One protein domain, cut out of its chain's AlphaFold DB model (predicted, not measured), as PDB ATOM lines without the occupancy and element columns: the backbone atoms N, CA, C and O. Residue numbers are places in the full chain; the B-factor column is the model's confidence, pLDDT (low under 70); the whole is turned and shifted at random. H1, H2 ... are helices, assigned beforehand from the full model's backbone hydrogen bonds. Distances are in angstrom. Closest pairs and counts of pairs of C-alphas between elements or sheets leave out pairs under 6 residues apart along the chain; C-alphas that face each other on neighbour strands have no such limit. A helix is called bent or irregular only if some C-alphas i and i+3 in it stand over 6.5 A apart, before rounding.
ATOM      1  N   PHE A   2      -2.792  19.902  43.517       81.75
ATOM      2  CA  PHE A   2      -3.552  20.061  44.774       81.75
ATOM      3  C   PHE A   2      -3.316  18.942  45.805       81.75
ATOM      4  O   PHE A   2      -3.005  19.234  46.950       81.75
ATOM      5  N   GLY A   3      -3.366  17.668  45.392       83.69
ATOM      6  CA  GLY A   3      -3.077  16.545  46.299       83.69
ATOM      7  C   GLY A   3      -1.662  16.599  46.885       83.69
ATOM      8  O   GLY A   3      -1.485  16.479  48.087       83.69
ATOM      9  N   LEU A   4      -0.657  16.880  46.054       87.94
ATOM     10  CA  LEU A   4       0.740  16.996  46.489       87.94
ATOM     11  C   LEU A   4       0.921  18.130  47.511       87.94
ATOM     12  O   LEU A   4       1.597  17.946  48.518       87.94
ATOM     13  N   PHE A   5       0.254  19.265  47.286       87.56
ATOM     14  CA  PHE A   5       0.215  20.371  48.238       87.56
ATOM     15  C   PHE A   5      -0.456  19.975  49.556       87.56
ATOM     16  O   PHE A   5       0.116  20.200  50.614       87.56
ATOM     17  N   TRP A   6      -1.622  19.328  49.506       86.88
ATOM     18  CA  TRP A   6      -2.362  18.899  50.695       86.88
ATOM     19  C   TRP A   6      -1.563  17.932  51.575       86.88
ATOM     20  O   TRP A   6      -1.447  18.130  52.784       86.88
ATOM     21  N   PHE A   7      -0.972  16.903  50.966       87.00
ATOM     22  CA  PHE A   7      -0.154  15.929  51.686       87.00
ATOM     23  C   PHE A   7       1.140  16.556  52.223       87.00
ATOM     24  O   PHE A   7       1.508  16.290  53.364       87.00
ATOM     25  N   GLY A   8       1.789  17.433  51.449       85.88
ATOM     26  CA  GLY A   8       2.974  18.168  51.902       85.88
ATOM     27  C   GLY A   8       2.678  19.134  53.055       85.88
ATOM     28  O   GLY A   8       3.427  19.183  54.024       85.88
ATOM     29  N   TYR A   9       1.555  19.849  52.995       85.12
ATOM     30  CA  TYR A   9       1.077  20.704  54.082       85.12
ATOM     31  C   TYR A   9       0.773  19.891  55.343       85.12
ATOM     32  O   TYR A   9       1.221  20.242  56.431       85.12
ATOM     33  N   THR A  10       0.073  18.762  55.190       85.44
ATOM     34  CA  THR A  10      -0.240  17.858  56.305       85.44
ATOM     35  C   THR A  10       1.036  17.361  56.982       85.44
ATOM     36  O   THR A  10       1.116  17.359  58.204       85.44
ATOM     37  N   PHE A  11       2.049  17.001  56.191       84.88
ATOM     38  CA  PHE A  11       3.358  16.585  56.690       84.88
ATOM     39  C   PHE A  11       4.088  17.686  57.472       84.88
ATOM     40  O   PHE A  11       4.743  17.393  58.465       84.88
ATOM     41  N   ALA A  12       4.002  18.939  57.015       82.75
ATOM     42  CA  ALA A  12       4.742  20.053  57.605       82.75
ATOM     43  C   ALA A  12       4.072  20.652  58.853       82.75
ATOM     44  O   ALA A  12       4.775  21.136  59.737       82.75
ATOM     45  N   VAL A  13       2.735  20.663  58.912       80.19
ATOM     46  CA  VAL A  13       1.974  21.388  59.947       80.19
ATOM     47  C   VAL A  13       1.432  20.477  61.044       80.19
ATOM     48  O   VAL A  13       1.374  20.889  62.201       80.19
ATOM     49  N   TYR A  14       1.027  19.248  60.722       80.12
ATOM     50  CA  TYR A  14       0.482  18.342  61.731       80.12
ATOM     51  C   TYR A  14       1.589  17.500  62.365       80.12
ATOM     52  O   TYR A  14       2.367  16.854  61.664       80.12
ATOM     53  N   SER A  15       1.609  17.443  63.701       71.62
ATOM     54  CA  SER A  15       2.392  16.435  64.423       71.62
ATOM     55  C   SER A  15       1.779  15.063  64.148       71.62
ATOM     56  O   SER A  15       0.656  14.762  64.557       71.62
ATOM     57  N   LEU A  16       2.482  14.253  63.362       76.81
ATOM     58  CA  LEU A  16       2.059  12.907  62.994       76.81
ATOM     59  C   LEU A  16       2.528  11.933  64.077       76.81
ATOM     60  O   LEU A  16       3.579  11.313  63.952       76.81
ATOM     61  N   ASP A  17       1.734  11.797  65.138       77.25
ATOM     62  CA  ASP A  17       2.119  11.010  66.319       77.25
ATOM     63  C   ASP A  17       2.076   9.486  66.072       77.25
ATOM     64  O   ASP A  17       2.742   8.712  66.760       77.25
ATOM     65  N   ASN A  18       1.325   9.036  65.058       85.62
ATOM     66  CA  ASN A  18       1.204   7.625  64.692       85.62
ATOM     67  C   ASN A  18       2.057   7.272  63.461       85.62
ATOM     68  O   ASN A  18       1.954   7.891  62.398       85.62
ATOM     69  N   PHE A  19       2.820   6.178  63.554       85.62
ATOM     70  CA  PHE A  19       3.626   5.672  62.434       85.62
ATOM     71  C   PHE A  19       2.784   5.389  61.177       85.62
ATOM     72  O   PHE A  19       3.193   5.713  60.064       85.62
ATOM     73  N   GLY A  20       1.576   4.840  61.345       87.62
ATOM     74  CA  GLY A  20       0.671   4.552  60.228       87.62
ATOM     75  C   GLY A  20       0.224   5.806  59.472       87.62
ATOM     76  O   GLY A  20       0.210   5.812  58.242       87.62
ATOM     77  N   THR A  21      -0.080   6.894  60.187       85.12
ATOM     78  CA  THR A  21      -0.446   8.174  59.560       85.12
ATOM     79  C   THR A  21       0.747   8.814  58.864       85.12
ATOM     80  O   THR A  21       0.599   9.343  57.766       85.12
ATOM     81  N   TYR A  22       1.941   8.699  59.449       87.00
ATOM     82  CA  TYR A  22       3.173   9.177  58.829       87.00
ATOM     83  C   TYR A  22       3.479   8.446  57.513       87.00
ATOM     84  O   TYR A  22       3.691   9.080  56.476       87.00
ATOM     85  N   ALA A  23       3.415   7.112  57.526       88.81
ATOM     86  CA  ALA A  23       3.608   6.292  56.335       88.81
ATOM     87  C   ALA A  23       2.567   6.605  55.248       88.81
ATOM     88  O   ALA A  23       2.924   6.753  54.080       88.81
ATOM     89  N   PHE A  24       1.294   6.772  55.624       89.75
ATOM     90  CA  PHE A  24       0.229   7.141  54.692       89.75
ATOM     91  C   PHE A  24       0.496   8.486  54.005       89.75
ATOM     92  O   PHE A  24       0.373   8.589  52.782       89.75
ATOM     93  N   VAL A  25       0.909   9.504  54.766       90.12
ATOM     94  CA  VAL A  25       1.212  10.830  54.215       90.12
ATOM     95  C   VAL A  25       2.398  10.769  53.252       90.12
ATOM     96  O   VAL A  25       2.301  11.296  52.143       90.12
ATOM     97  N   LEU A  26       3.480  10.072  53.613       88.94
ATOM     98  CA  LEU A  26       4.645   9.906  52.736       88.94
ATOM     99  C   LEU A  26       4.308   9.173  51.435       88.94
ATOM    100  O   LEU A  26       4.708   9.616  50.356       88.94
ATOM    101  N   VAL A  27       3.549   8.077  51.516       93.25
ATOM    102  CA  VAL A  27       3.090   7.345  50.327       93.25
ATOM    103  C   VAL A  27       2.219   8.244  49.451       93.25
ATOM    104  O   VAL A  27       2.384   8.244  48.232       93.25
ATOM    105  N   GLY A  28       1.354   9.066  50.053       91.56
ATOM    106  CA  GLY A  28       0.572  10.076  49.343       91.56
ATOM    107  C   GLY A  28       1.453  11.064  48.572       91.56
ATOM    108  O   GLY A  28       1.256  11.248  47.368       91.56
ATOM    109  N   ILE A  29       2.464  11.650  49.222       90.62
ATOM    110  CA  ILE A  29       3.410  12.578  48.573       90.62
ATOM    111  C   ILE A  29       4.095  11.902  47.379       90.62
ATOM    112  O   ILE A  29       4.084  12.450  46.272       90.62
ATOM    113  N   LEU A  30       4.646  10.701  47.580       92.75
ATOM    114  CA  LEU A  30       5.343   9.950  46.532       92.75
ATOM    115  C   LEU A  30       4.418   9.600  45.362       92.75
ATOM    116  O   LEU A  30       4.811   9.746  44.201       92.75
ATOM    117  N   PHE A  31       3.184   9.186  45.647       93.81
ATOM    118  CA  PHE A  31       2.196   8.852  44.626       93.81
ATOM    119  C   PHE A  31       1.864  10.062  43.746       93.81
ATOM    120  O   PHE A  31       1.973   9.983  42.520       93.81
ATOM    121  N   TYR A  32       1.522  11.205  44.348       91.69
ATOM    122  CA  TYR A  32       1.185  12.407  43.579       91.69
ATOM    123  C   TYR A  32       2.388  12.996  42.839       91.69
ATOM    124  O   TYR A  32       2.207  13.558  41.754       91.69
ATOM    125  N   LEU A  33       3.597  12.874  43.396       90.50
ATOM    126  CA  LEU A  33       4.825  13.292  42.720       90.50
ATOM    127  C   LEU A  33       5.089  12.418  41.493       90.50
ATOM    128  O   LEU A  33       5.340  12.939  40.409       90.50
ATOM    129  N   THR A  34       4.958  11.100  41.641       91.62
ATOM    130  CA  THR A  34       5.126  10.153  40.533       91.62
ATOM    131  C   THR A  34       4.092  10.413  39.447       91.62
ATOM    132  O   THR A  34       4.457  10.554  38.287       91.62
ATOM    133  N   LEU A  35       2.819  10.587  39.814       90.88
ATOM    134  CA  LEU A  35       1.745  10.880  38.865       90.88
ATOM    135  C   LEU A  35       2.017  12.167  38.073       90.88
ATOM    136  O   LEU A  35       1.821  12.199  36.859       90.88
ATOM    137  N   LEU A  36       2.512  13.217  38.736       88.69
ATOM    138  CA  LEU A  36       2.911  14.452  38.063       88.69
ATOM    139  C   LEU A  36       4.030  14.201  37.043       88.69
ATOM    140  O   LEU A  36       3.930  14.644  35.897       88.69
ATOM    141  N   LEU A  37       5.087  13.503  37.460       88.06
ATOM    142  CA  LEU A  37       6.251  13.228  36.620       88.06
ATOM    143  C   LEU A  37       5.891  12.326  35.434       88.06
ATOM    144  O   LEU A  37       6.291  12.619  34.309       88.06
ATOM    145  N   THR A  38       5.078  11.292  35.650       90.62
ATOM    146  CA  THR A  38       4.607  10.383  34.597       90.62
ATOM    147  C   THR A  38       3.809  11.106  33.516       90.62
ATOM    148  O   THR A  38       3.844  10.682  32.369       90.62
ATOM    149  N   ILE A  39       3.115  12.201  33.836       86.69
ATOM    150  CA  ILE A  39       2.385  12.985  32.831       86.69
ATOM    151  C   ILE A  39       3.321  13.978  32.134       86.69
ATOM    152  O   ILE A  39       3.317  14.069  30.906       86.69
ATOM    153  N   LEU A  40       4.122  14.732  32.895       87.12
ATOM    154  CA  LEU A  40       4.913  15.819  32.316       87.12
ATOM    155  C   LEU A  40       6.138  15.323  31.547       87.12
ATOM    156  O   LEU A  40       6.396  15.849  30.473       87.12
ATOM    157  N   ILE A  41       6.860  14.310  32.030       85.56
ATOM    158  CA  ILE A  41       8.079  13.816  31.365       85.56
ATOM    159  C   ILE A  41       7.806  13.383  29.913       85.56
ATOM    160  O   ILE A  41       8.399  13.985  29.015       85.56
ATOM    161  N   PRO A  42       6.904  12.425  29.621       86.19
ATOM    162  CA  PRO A  42       6.666  11.995  28.244       86.19
ATOM    163  C   PRO A  42       6.067  13.105  27.379       86.19
ATOM    164  O   PRO A  42       6.419  13.216  26.209       86.19
ATOM    165  N   ALA A  43       5.218  13.967  27.944       84.81
ATOM    166  CA  ALA A  43       4.660  15.096  27.209       84.81
ATOM    167  C   ALA A  43       5.735  16.132  26.830       84.81
ATOM    168  O   ALA A  43       5.730  16.631  25.705       84.81
ATOM    169  N   THR A  44       6.687  16.419  27.727       86.06
ATOM    170  CA  THR A  44       7.838  17.280  27.406       86.06
ATOM    171  C   THR A  44       8.762  16.626  26.386       86.06
ATOM    172  O   THR A  44       9.144  17.282  25.428       86.06
ATOM    173  N   ALA A  45       9.060  15.330  26.524       85.19
ATOM    174  CA  ALA A  45       9.919  14.611  25.587       85.19
ATOM    175  C   ALA A  45       9.315  14.550  24.174       85.19
ATOM    176  O   ALA A  45      10.021  14.758  23.193       85.19
ATOM    177  N   ALA A  46       8.003  14.319  24.064       86.69
ATOM    178  CA  ALA A  46       7.302  14.332  22.784       86.69
ATOM    179  C   ALA A  46       7.319  15.723  22.131       86.69
ATOM    180  O   ALA A  46       7.476  15.827  20.917       86.69
ATOM    181  N   ASN A  47       7.185  16.787  22.927       86.19
ATOM    182  CA  ASN A  47       7.274  18.159  22.432       86.19
ATOM    183  C   ASN A  47       8.690  18.534  21.989       86.19
ATOM    184  O   ASN A  47       8.833  19.104  20.911       86.19
ATOM    185  N   ASP A  48       9.709  18.179  22.775       84.38
ATOM    186  CA  ASP A  48      11.118  18.408  22.436       84.38
ATOM    187  C   ASP A  48      11.468  17.688  21.113       84.38
ATOM    188  O   ASP A  48      12.006  18.302  20.194       84.38
ATOM    189  N   ALA A  49      11.074  16.416  20.964       84.81
ATOM    190  CA  ALA A  49      11.311  15.635  19.743       84.81
ATOM    191  C   ALA A  49      10.574  16.198  18.515       84.81
ATOM    192  O   ALA A  49      11.074  16.140  17.391       84.81
ATOM    193  N   LEU A  50       9.374  16.748  18.713       84.56
ATOM    194  CA  LEU A  50       8.607  17.382  17.646       84.56
ATOM    195  C   LEU A  50       9.204  18.733  17.228       84.56
ATOM    196  O   LEU A  50       9.184  19.061  16.041       84.56
ATOM    197  N   GLU A  51       9.743  19.500  18.179       84.75
ATOM    198  CA  GLU A  51      10.480  20.742  17.918       84.75
ATOM    199  C   GLU A  51      11.758  20.444  17.113       84.75
ATOM    200  O   GLU A  51      11.974  21.065  16.073       84.75
ATOM    201  N   GLU A  52      12.519  19.411  17.490       85.00
ATOM    202  CA  GLU A  52      13.721  18.967  16.766       85.00
ATOM    203  C   GLU A  52      13.404  18.456  15.349       85.00
ATOM    204  O   GLU A  52      14.011  18.893  14.367       85.00
ATOM    205  N   ALA A  53      12.397  17.588  15.205       83.06
ATOM    206  CA  ALA A  53      11.961  17.104  13.896       83.06
ATOM    207  C   ALA A  53      11.501  18.255  12.986       83.06
ATOM    208  O   ALA A  53      11.752  18.243  11.777       83.06
ATOM    209  N   ARG A  54      10.844  19.269  13.556       79.75
ATOM    210  CA  ARG A  54      10.412  20.455  12.816       79.75
ATOM    211  C   ARG A  54      11.597  21.295  12.355       79.75
ATOM    212  O   ARG A  54      11.593  21.704  11.197       79.75
ATOM    213  N   ASP A  55      12.598  21.520  13.197       82.50
ATOM    214  CA  ASP A  55      13.811  22.255  12.815       82.50
ATOM    215  C   ASP A  55      14.574  21.554  11.681       82.50
ATOM    216  O   ASP A  55      15.015  22.200  10.725       82.50
ATOM    217  N   ILE A  56      14.640  20.219  11.703       81.31
ATOM    218  CA  ILE A  56      15.211  19.427  10.602       81.31
ATOM    219  C   ILE A  56      14.395  19.618   9.313       81.31
ATOM    220  O   ILE A  56      14.948  19.895   8.250       81.31
ATOM    221  N   VAL A  57      13.064  19.526   9.386       77.88
ATOM    222  CA  VAL A  57      12.194  19.697   8.209       77.88
ATOM    223  C   VAL A  57      12.233  21.127   7.662       77.88
ATOM    224  O   VAL A  57      12.127  21.311   6.451       77.88
ATOM    225  N   LEU A  58      12.389  22.136   8.519       74.81
ATOM    226  CA  LEU A  58      12.492  23.541   8.113       74.81
ATOM    227  C   LEU A  58      13.877  23.907   7.563       74.81
ATOM    228  O   LEU A  58      13.968  24.843   6.770       74.81
ATOM    229  N   SER A  59      14.934  23.185   7.941       76.56
ATOM    230  CA  SER A  59      16.292  23.371   7.405       76.56
ATOM    231  C   SER A  59      16.545  22.585   6.111       76.56
ATOM    232  O   SER A  59      17.365  23.002   5.291       76.56
ATOM    233  N   LEU A  60      15.784  21.512   5.863       73.94
ATOM    234  CA  LEU A  60      15.838  20.700   4.640       73.94
ATOM    235  C   LEU A  60      15.740  21.496   3.317       73.94
ATOM    236  O   LEU A  60      16.495  21.198   2.391       73.94
ATOM    237  N   PRO A  61      14.841  22.493   3.171       69.19
ATOM    238  CA  PRO A  61      14.702  23.277   1.947       69.19
ATOM    239  C   PRO A  61      15.964  24.024   1.530       69.19
ATOM    240  O   PRO A  61      16.232  24.134   0.337       69.19
ATOM    241  N   ALA A  62      16.789  24.453   2.490       68.06
ATOM    242  CA  ALA A  62      18.072  25.090   2.199       68.06
ATOM    243  C   ALA A  62      19.084  24.124   1.548       68.06
ATOM    244  O   ALA A  62      20.035  24.570   0.912       68.06
ATOM    245  N   TRP A  63      18.878  22.811   1.698       64.50
ATOM    246  CA  TRP A  63      19.707  21.747   1.124       64.50
ATOM    247  C   TRP A  63      19.135  21.153  -0.171       64.50
ATOM    248  O   TRP A  63      19.808  20.366  -0.840       64.50
ATOM    249  N   LEU A  64      17.898  21.494  -0.541       67.31
ATOM    250  CA  LEU A  64      17.230  20.913  -1.702       67.31
ATOM    251  C   LEU A  64      17.731  21.557  -3.011       67.31
ATOM    252  O   LEU A  64      17.754  22.786  -3.132       67.31
ATOM    253  N   PRO A  65      18.094  20.755  -4.034       65.38
ATOM    254  CA  PRO A  65      18.470  21.275  -5.343       65.38
ATOM    255  C   PRO A  65      17.361  22.149  -5.930       65.38
ATOM    256  O   PRO A  65      16.172  21.870  -5.771       65.38
ATOM    257  N   GLN A  66      17.753  23.170  -6.692       65.88
ATOM    258  CA  GLN A  66      16.885  24.222  -7.241       65.88
ATOM    259  C   GLN A  66      15.661  23.711  -8.035       65.88
ATOM    260  O   GLN A  66      14.673  24.429  -8.184       65.88
ATOM    261  N   GLN A  67      15.707  22.454  -8.481       64.44
ATOM    262  CA  GLN A  67      14.646  21.711  -9.165       64.44
ATOM    263  C   GLN A  67      13.413  21.430  -8.280       64.44
ATOM    264  O   GLN A  67      12.323  21.217  -8.803       64.44
ATOM    265  N   TYR A  68      13.553  21.487  -6.951       63.06
ATOM    266  CA  TYR A  68      12.493  21.178  -5.983       63.06
ATOM    267  C   TYR A  68      11.880  22.417  -5.303       63.06
ATOM    268  O   TYR A  68      11.013  22.269  -4.438       63.06
ATOM    269  N   LYS A  69      12.236  23.644  -5.722       63.34
ATOM    270  CA  LYS A  69      11.745  24.914  -5.130       63.34
ATOM    271  C   LYS A  69      10.214  25.051  -5.056       63.34
ATOM    272  O   LYS A  69       9.695  25.756  -4.195       63.34
ATOM    273  N   GLY A  70       9.465  24.374  -5.931       65.25
ATOM    274  CA  GLY A  70       7.996  24.336  -5.859       65.25
ATOM    275  C   GLY A  70       7.462  23.538  -4.660       65.25
ATOM    276  O   GLY A  70       6.451  23.912  -4.067       65.25
ATOM    277  N   SER A  71       8.165  22.473  -4.269       65.56
ATOM    278  CA  SER A  71       7.797  21.599  -3.146       65.56
ATOM    279  C   SER A  71       8.184  22.175  -1.778       65.56
ATOM    280  O   SER A  71       7.490  21.939  -0.791       65.56
ATOM    281  N   GLU A  72       9.216  23.021  -1.729       67.31
ATOM    282  CA  GLU A  72       9.649  23.749  -0.531       67.31
ATOM    283  C   GLU A  72       8.523  24.603   0.073       67.31
ATOM    284  O   GLU A  72       8.255  24.516   1.272       67.31
ATOM    285  N   LYS A  73       7.801  25.374  -0.754       67.19
ATOM    286  CA  LYS A  73       6.667  26.185  -0.279       67.19
ATOM    287  C   LYS A  73       5.574  25.326   0.350       67.19
ATOM    288  O   LYS A  73       5.000  25.727   1.357       67.19
ATOM    289  N   PHE A  74       5.306  24.151  -0.215       69.81
ATOM    290  CA  PHE A  74       4.294  23.234   0.299       69.81
ATOM    291  C   PHE A  74       4.704  22.632   1.650       69.81
ATOM    292  O   PHE A  74       3.889  22.583   2.572       69.81
ATOM    293  N   LEU A  75       5.976  22.246   1.803       67.50
ATOM    294  CA  LEU A  75       6.530  21.779   3.079       67.50
ATOM    295  C   LEU A  75       6.459  22.887   4.140       67.50
ATOM    296  O   LEU A  75       5.896  22.676   5.214       67.50
ATOM    297  N   LEU A  76       6.920  24.095   3.815       68.19
ATOM    298  CA  LEU A  76       6.865  25.243   4.723       68.19
ATOM    299  C   LEU A  76       5.440  25.567   5.175       68.19
ATOM    300  O   LEU A  76       5.235  25.909   6.335       68.19
ATOM    301  N   GLN A  77       4.449  25.456   4.289       70.62
ATOM    302  CA  GLN A  77       3.050  25.740   4.614       70.62
ATOM    303  C   GLN A  77       2.412  24.622   5.452       70.62
ATOM    304  O   GLN A  77       1.642  24.913   6.369       70.62
ATOM    305  N   LYS A  78       2.770  23.360   5.185       70.25
ATOM    306  CA  LYS A  78       2.255  22.179   5.895       70.25
ATOM    307  C   LYS A  78       2.842  22.011   7.299       70.25
ATOM    308  O   LYS A  78       2.113  21.610   8.200       70.25
ATOM    309  N   TYR A  79       4.118  22.349   7.494       65.12
ATOM    310  CA  TYR A  79       4.816  22.269   8.790       65.12
ATOM    311  C   TYR A  79       4.896  23.620   9.529       65.12
ATOM    312  O   TYR A  79       5.430  23.717  10.639       65.12
ATOM    313  N   LYS A  80       4.315  24.680   8.943       64.44
ATOM    314  CA  LYS A  80       4.072  25.962   9.617       64.44
ATOM    315  C   LYS A  80       3.260  25.827  10.909       64.44
ATOM    316  O   LYS A  80       3.687  26.438  11.893       64.44
ATOM    317  N   PRO A  81       2.119  25.104  10.951       66.69
ATOM    318  CA  PRO A  81       1.328  25.002  12.170       66.69
ATOM    319  C   PRO A  81       2.118  24.278  13.261       66.69
ATOM    320  O   PRO A  81       2.603  23.165  13.074       66.69
ATOM    321  N   LYS A  82       2.247  24.938  14.415       66.38
ATOM    322  CA  LYS A  82       2.912  24.392  15.596       66.38
ATOM    323  C   LYS A  82       1.975  23.358  16.229       66.38
ATOM    324  O   LYS A  82       1.058  23.716  16.965       66.38
ATOM    325  N   MET A  83       2.152  22.087  15.887       67.69
ATOM    326  CA  MET A  83       1.493  20.998  16.603       67.69
ATOM    327  C   MET A  83       2.305  20.786  17.878       67.69
ATOM    328  O   MET A  83       3.496  20.531  17.791       67.69
ATOM    329  N   VAL A  84       1.720  21.011  19.050       72.62
ATOM    330  CA  VAL A  84       2.416  20.816  20.328       72.62
ATOM    331  C   VAL A  84       1.429  20.286  21.348       72.62
ATOM    332  O   VAL A  84       0.268  20.712  21.368       72.62
ATOM    333  N   PHE A  85       1.877  19.385  22.217       72.00
ATOM    334  CA  PHE A  85       1.096  19.005  23.380       72.00
ATOM    335  C   PHE A  85       0.973  20.203  24.312       72.00
ATOM    336  O   PHE A  85       1.957  20.757  24.811       72.00
ATOM    337  N   THR A  86      -0.274  20.597  24.533       76.62
ATOM    338  CA  THR A  86      -0.635  21.711  25.395       76.62
ATOM    339  C   THR A  86      -1.560  21.222  26.492       76.62
ATOM    340  O   THR A  86      -2.439  20.389  26.263       76.62
ATOM    341  N   VAL A  87      -1.405  21.771  27.690       70.56
ATOM    342  CA  VAL A  87      -2.431  21.654  28.722       70.56
ATOM    343  C   VAL A  87      -3.541  22.625  28.353       70.56
ATOM    344  O   VAL A  87      -3.336  23.841  28.379       70.56
ATOM    345  N   TRP A  88      -4.707  22.092  27.975       62.50
ATOM    346  CA  TRP A  88      -5.914  22.881  27.694       62.50
ATOM    347  C   TRP A  88      -5.747  23.979  26.620       62.50
ATOM    348  O   TRP A  88      -6.532  24.919  26.585       62.50
ATOM    349  N   LYS A  89      -4.746  23.881  25.727       67.25
ATOM    350  CA  LYS A  89      -4.317  24.955  24.795       67.25
ATOM    351  C   LYS A  89      -3.779  26.231  25.462       67.25
ATOM    352  O   LYS A  89      -3.458  27.179  24.754       67.25
ATOM    353  N   ILE A  90      -3.655  26.257  26.790       67.00
ATOM    354  CA  ILE A  90      -3.214  27.429  27.559       67.00
ATOM    355  C   ILE A  90      -1.693  27.412  27.725       67.00
ATOM    356  O   ILE A  90      -1.039  28.435  27.552       67.00
ATOM    357  N   TYR A  91      -1.122  26.239  28.025       69.38
ATOM    358  CA  TYR A  91       0.313  26.087  28.257       69.38
ATOM    359  C   TYR A  91       0.911  25.003  27.378       69.38
ATOM    360  O   TYR A  91       0.437  23.870  27.364       69.38
ATOM    361  N   GLU A  92       1.993  25.340  26.686       77.25
ATOM    362  CA  GLU A  92       2.864  24.366  26.040       77.25
ATOM    363  C   GLU A  92       3.593  23.542  27.102       77.25
ATOM    364  O   GLU A  92       4.165  24.097  28.047       77.25
ATOM    365  N   ILE A  93       3.563  22.214  26.973       78.88
ATOM    366  CA  ILE A  93       4.224  21.340  27.942       78.88
ATOM    367  C   ILE A  93       5.729  21.355  27.661       78.88
ATOM    368  O   ILE A  93       6.230  20.591  26.843       78.88
ATOM    369  N   LYS A  94       6.447  22.257  28.334       80.56
ATOM    370  CA  LYS A  94       7.914  22.360  28.309       80.56
ATOM    371  C   LYS A  94       8.505  22.010  29.673       80.56
ATOM    372  O   LYS A  94       7.815  22.055  30.690       80.56
ATOM    373  N   ARG A  95       9.813  21.739  29.724       78.38
ATOM    374  CA  ARG A  95      10.551  21.510  30.986       78.38
ATOM    375  C   ARG A  95      10.403  22.669  31.981       78.38
ATOM    376  O   ARG A  95      10.402  22.455  33.187       78.38
ATOM    377  N   SER A  96      10.203  23.891  31.487       83.69
ATOM    378  CA  SER A  96       9.908  25.064  32.318       83.69
ATOM    379  C   SER A  96       8.606  24.928  33.115       83.69
ATOM    380  O   SER A  96       8.521  25.452  34.223       83.69
ATOM    381  N   LEU A  97       7.614  24.190  32.605       83.50
ATOM    382  CA  LEU A  97       6.355  23.939  33.304       83.50
ATOM    383  C   LEU A  97       6.572  23.057  34.542       83.50
ATOM    384  O   LEU A  97       5.963  23.319  35.576       83.50
ATOM    385  N   LEU A  98       7.484  22.073  34.475       82.12
ATOM    386  CA  LEU A  98       7.887  21.268  35.638       82.12
ATOM    387  C   LEU A  98       8.457  22.175  36.735       82.12
ATOM    388  O   LEU A  98       7.962  22.171  37.862       82.12
ATOM    389  N   ILE A  99       9.452  22.990  36.379       84.50
ATOM    390  CA  ILE A  99      10.151  23.889  37.310       84.50
ATOM    391  C   ILE A  99       9.177  24.906  37.912       84.50
ATOM    392  O   ILE A  99       9.141  25.079  39.128       84.50
ATOM    393  N   SER A 100       8.339  25.526  37.078       87.31
ATOM    394  CA  SER A 100       7.316  26.477  37.522       87.31
ATOM    395  C   SER A 100       6.322  25.828  38.485       87.31
ATOM    396  O   SER A 100       5.983  26.406  39.516       87.31
ATOM    397  N   SER A 101       5.902  24.590  38.213       84.62
ATOM    398  CA  SER A 101       4.964  23.871  39.077       84.62
ATOM    399  C   SER A 101       5.555  23.535  40.455       84.62
ATOM    400  O   SER A 101       4.875  23.703  41.468       84.62
ATOM    401  N   LEU A 102       6.838  23.157  40.518       85.19
ATOM    402  CA  LEU A 102       7.559  22.932  41.777       85.19
ATOM    403  C   LEU A 102       7.798  24.246  42.534       85.19
ATOM    404  O   LEU A 102       7.569  24.312  43.741       85.19
ATOM    405  N   GLY A 103       8.195  25.310  41.833       86.00
ATOM    406  CA  GLY A 103       8.369  26.638  42.427       86.00
ATOM    407  C   GLY A 103       7.062  27.209  42.979       86.00
ATOM    408  O   GLY A 103       7.049  27.802  44.055       86.00
ATOM    409  N   THR A 104       5.945  26.959  42.294       88.25
ATOM    410  CA  THR A 104       4.604  27.344  42.750       88.25
ATOM    411  C   THR A 104       4.227  26.596  44.029       88.25
ATOM    412  O   THR A 104       3.728  27.206  44.971       88.25
ATOM    413  N   LEU A 105       4.520  25.294  44.102       86.44
ATOM    414  CA  LEU A 105       4.295  24.490  45.304       86.44
ATOM    415  C   LEU A 105       5.082  25.034  46.508       86.44
ATOM    416  O   LEU A 105       4.509  25.212  47.580       86.44
ATOM    417  N   LEU A 106       6.372  25.331  46.319       84.38
ATOM    418  CA  LEU A 106       7.228  25.904  47.362       84.38
ATOM    419  C   LEU A 106       6.745  27.288  47.798       84.38
ATOM    420  O   LEU A 106       6.647  27.552  48.993       84.38
ATOM    421  N   THR A 107       6.398  28.150  46.841       87.75
ATOM    422  CA  THR A 107       5.887  29.500  47.119       87.75
ATOM    423  C   THR A 107       4.599  29.445  47.932       87.75
ATOM    424  O   THR A 107       4.487  30.131  48.945       87.75
ATOM    425  N   TYR A 108       3.640  28.599  47.542       84.94
ATOM    426  CA  TYR A 108       2.414  28.429  48.320       84.94
ATOM    427  C   TYR A 108       2.680  27.825  49.700       84.94
ATOM    428  O   TYR A 108       2.050  28.250  50.664       84.94
ATOM    429  N   GLY A 109       3.625  26.888  49.818       82.31
ATOM    430  CA  GLY A 109       4.041  26.349  51.115       82.31
ATOM    431  C   GLY A 109       4.596  27.437  52.037       82.31
ATOM    432  O   GLY A 109       4.193  27.529  53.194       82.31
ATOM    433  N   PHE A 110       5.455  28.310  51.506       82.69
ATOM    434  CA  PHE A 110       6.019  29.434  52.253       82.69
ATOM    435  C   PHE A 110       4.953  30.458  52.663       82.69
ATOM    436  O   PHE A 110       4.906  30.872  53.820       82.69
ATOM    437  N   LEU A 111       4.060  30.836  51.745       84.38
ATOM    438  CA  LEU A 111       2.946  31.741  52.050       84.38
ATOM    439  C   LEU A 111       2.048  31.170  53.153       84.38
ATOM    440  O   LEU A 111       1.676  31.881  54.079       84.38
ATOM    441  N   MET A 112       1.732  29.879  53.096       80.06
ATOM    442  CA  MET A 112       0.859  29.269  54.095       80.06
ATOM    443  C   MET A 112       1.548  29.136  55.460       80.06
ATOM    444  O   MET A 112       0.917  29.389  56.482       80.06
ATOM    445  N   GLY A 113       2.848  28.827  55.481       72.81
ATOM    446  CA  GLY A 113       3.644  28.796  56.712       72.81
ATOM    447  C   GLY A 113       3.889  30.173  57.341       72.81
ATOM    448  O   GLY A 113       4.096  30.256  58.545       72.81
ATOM    449  N   THR A 114       3.849  31.252  56.553       77.25
ATOM    450  CA  THR A 114       4.046  32.629  57.050       77.25
ATOM    451  C   THR A 114       2.752  33.317  57.476       77.25
ATOM    452  O   THR A 114       2.796  34.158  58.362       77.25
ATOM    453  N   ILE A 115       1.610  32.974  56.873       69.44
ATOM    454  CA  ILE A 115       0.295  33.544  57.225       69.44
ATOM    455  C   ILE A 115      -0.350  32.798  58.409       69.44
ATOM    456  O   ILE A 115      -1.188  33.361  59.106       69.44
ATOM    457  N   GLY A 116       0.008  31.528  58.627       59.97
ATOM    458  CA  GLY A 116      -0.571  30.670  59.668       59.97
ATOM    459  C   GLY A 116       0.060  30.778  61.062       59.97
ATOM    460  O   GLY A 116      -0.261  29.945  61.907       59.97
ATOM    461  N   ASN A 117       0.950  31.747  61.291       49.31
ATOM    462  CA  ASN A 117       1.648  31.994  62.558       49.31
ATOM    463  C   ASN A 117       1.369  33.421  63.043       49.31
ATOM    464  O   ASN A 117       1.304  33.623  64.273       49.31
TER     465      ASN A 117
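AT A GLANCE: This is residues 2 to 117 of the 117 residues of an uncharacterized protein of Araneus ventricosus (UniProt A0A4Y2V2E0). One very long helix, H2, runs nearly the whole length of a rod, and a shorter helix folds back on it at each end, H1 at its beginning and H3 at its end. From H3 a long link returns to the middle of the rod, where H4 sets out near Thr 44 of H2 and then passes H1 with its residues 105 to 109, its far end spreading away from H2. The 116 printed residues hold four named helices, H1 to H4 in chain order, and no named strand: all helix. The whole is extended, with a radius of gyration of the C-alphas of 22.7 A and spans of 77 by 29 by 21 A.

IN THESE COORDINATES: H1, residues 2 to 13, begins at C-alpha 2 (-3.552, 20.061, 44.774) and is 16.2 A long. H2, residues 19 to 63, is 65.4 A long and begins at C-alpha 19 (3.626, 5.672, 62.434). H3, residues 66 to 78, is 19.8 A long. H4, residues 95 to 115, is 30.6 A long and ends at C-alpha 115 (0.295, 33.544, 57.225). H2 is only just irregular, C-alphas 58 and 61 being 6.6 A apart; H3 is irregular, with 7.9 A between C-alphas 67 and 70.

HOW THE PARTS SIT: H1, H2 and H4 form an up and down bundle, each running against the one before it. H1 and H2, a helical hairpin, touch at a steep tilt of 43 degrees through residues 22 to 33 of H2 alone, closest at the C-alphas of Leu 4 and Tyr 32, 5.5 A. H1 and H4 only just touch, with 3 pairs of C-alphas within 8 A, closest at Phe 5 and Leu 105, 6.5 A. H2 and H4 are close but not clearly touching. H2 and H3, a second helical hairpin, touch at a shallow tilt of 31 degrees, closest at the C-alphas of Pro 61 and Glu 72, 5.6 A. H3 is apart from H1 and H4. Every O i to N i+4 pair is within hydrogen-bond range in H1 and H4, against 36 of 41 in H2 and 5 of 9 in H3.

THE WHOLE: The C-alphas farthest apart, of Asp 17 and Gln 67, are 77.3 A apart. The printed part has no cut; the link from H3 to H4, 16 residues, is long, and in it residues 86 to 87 pair antiparallel with residues 91 to 92. Mean pLDDT of the printed part is 79.4, and residues 61 to 76, 79 to 83, 88 to 91 and 115 to 117 are under 70.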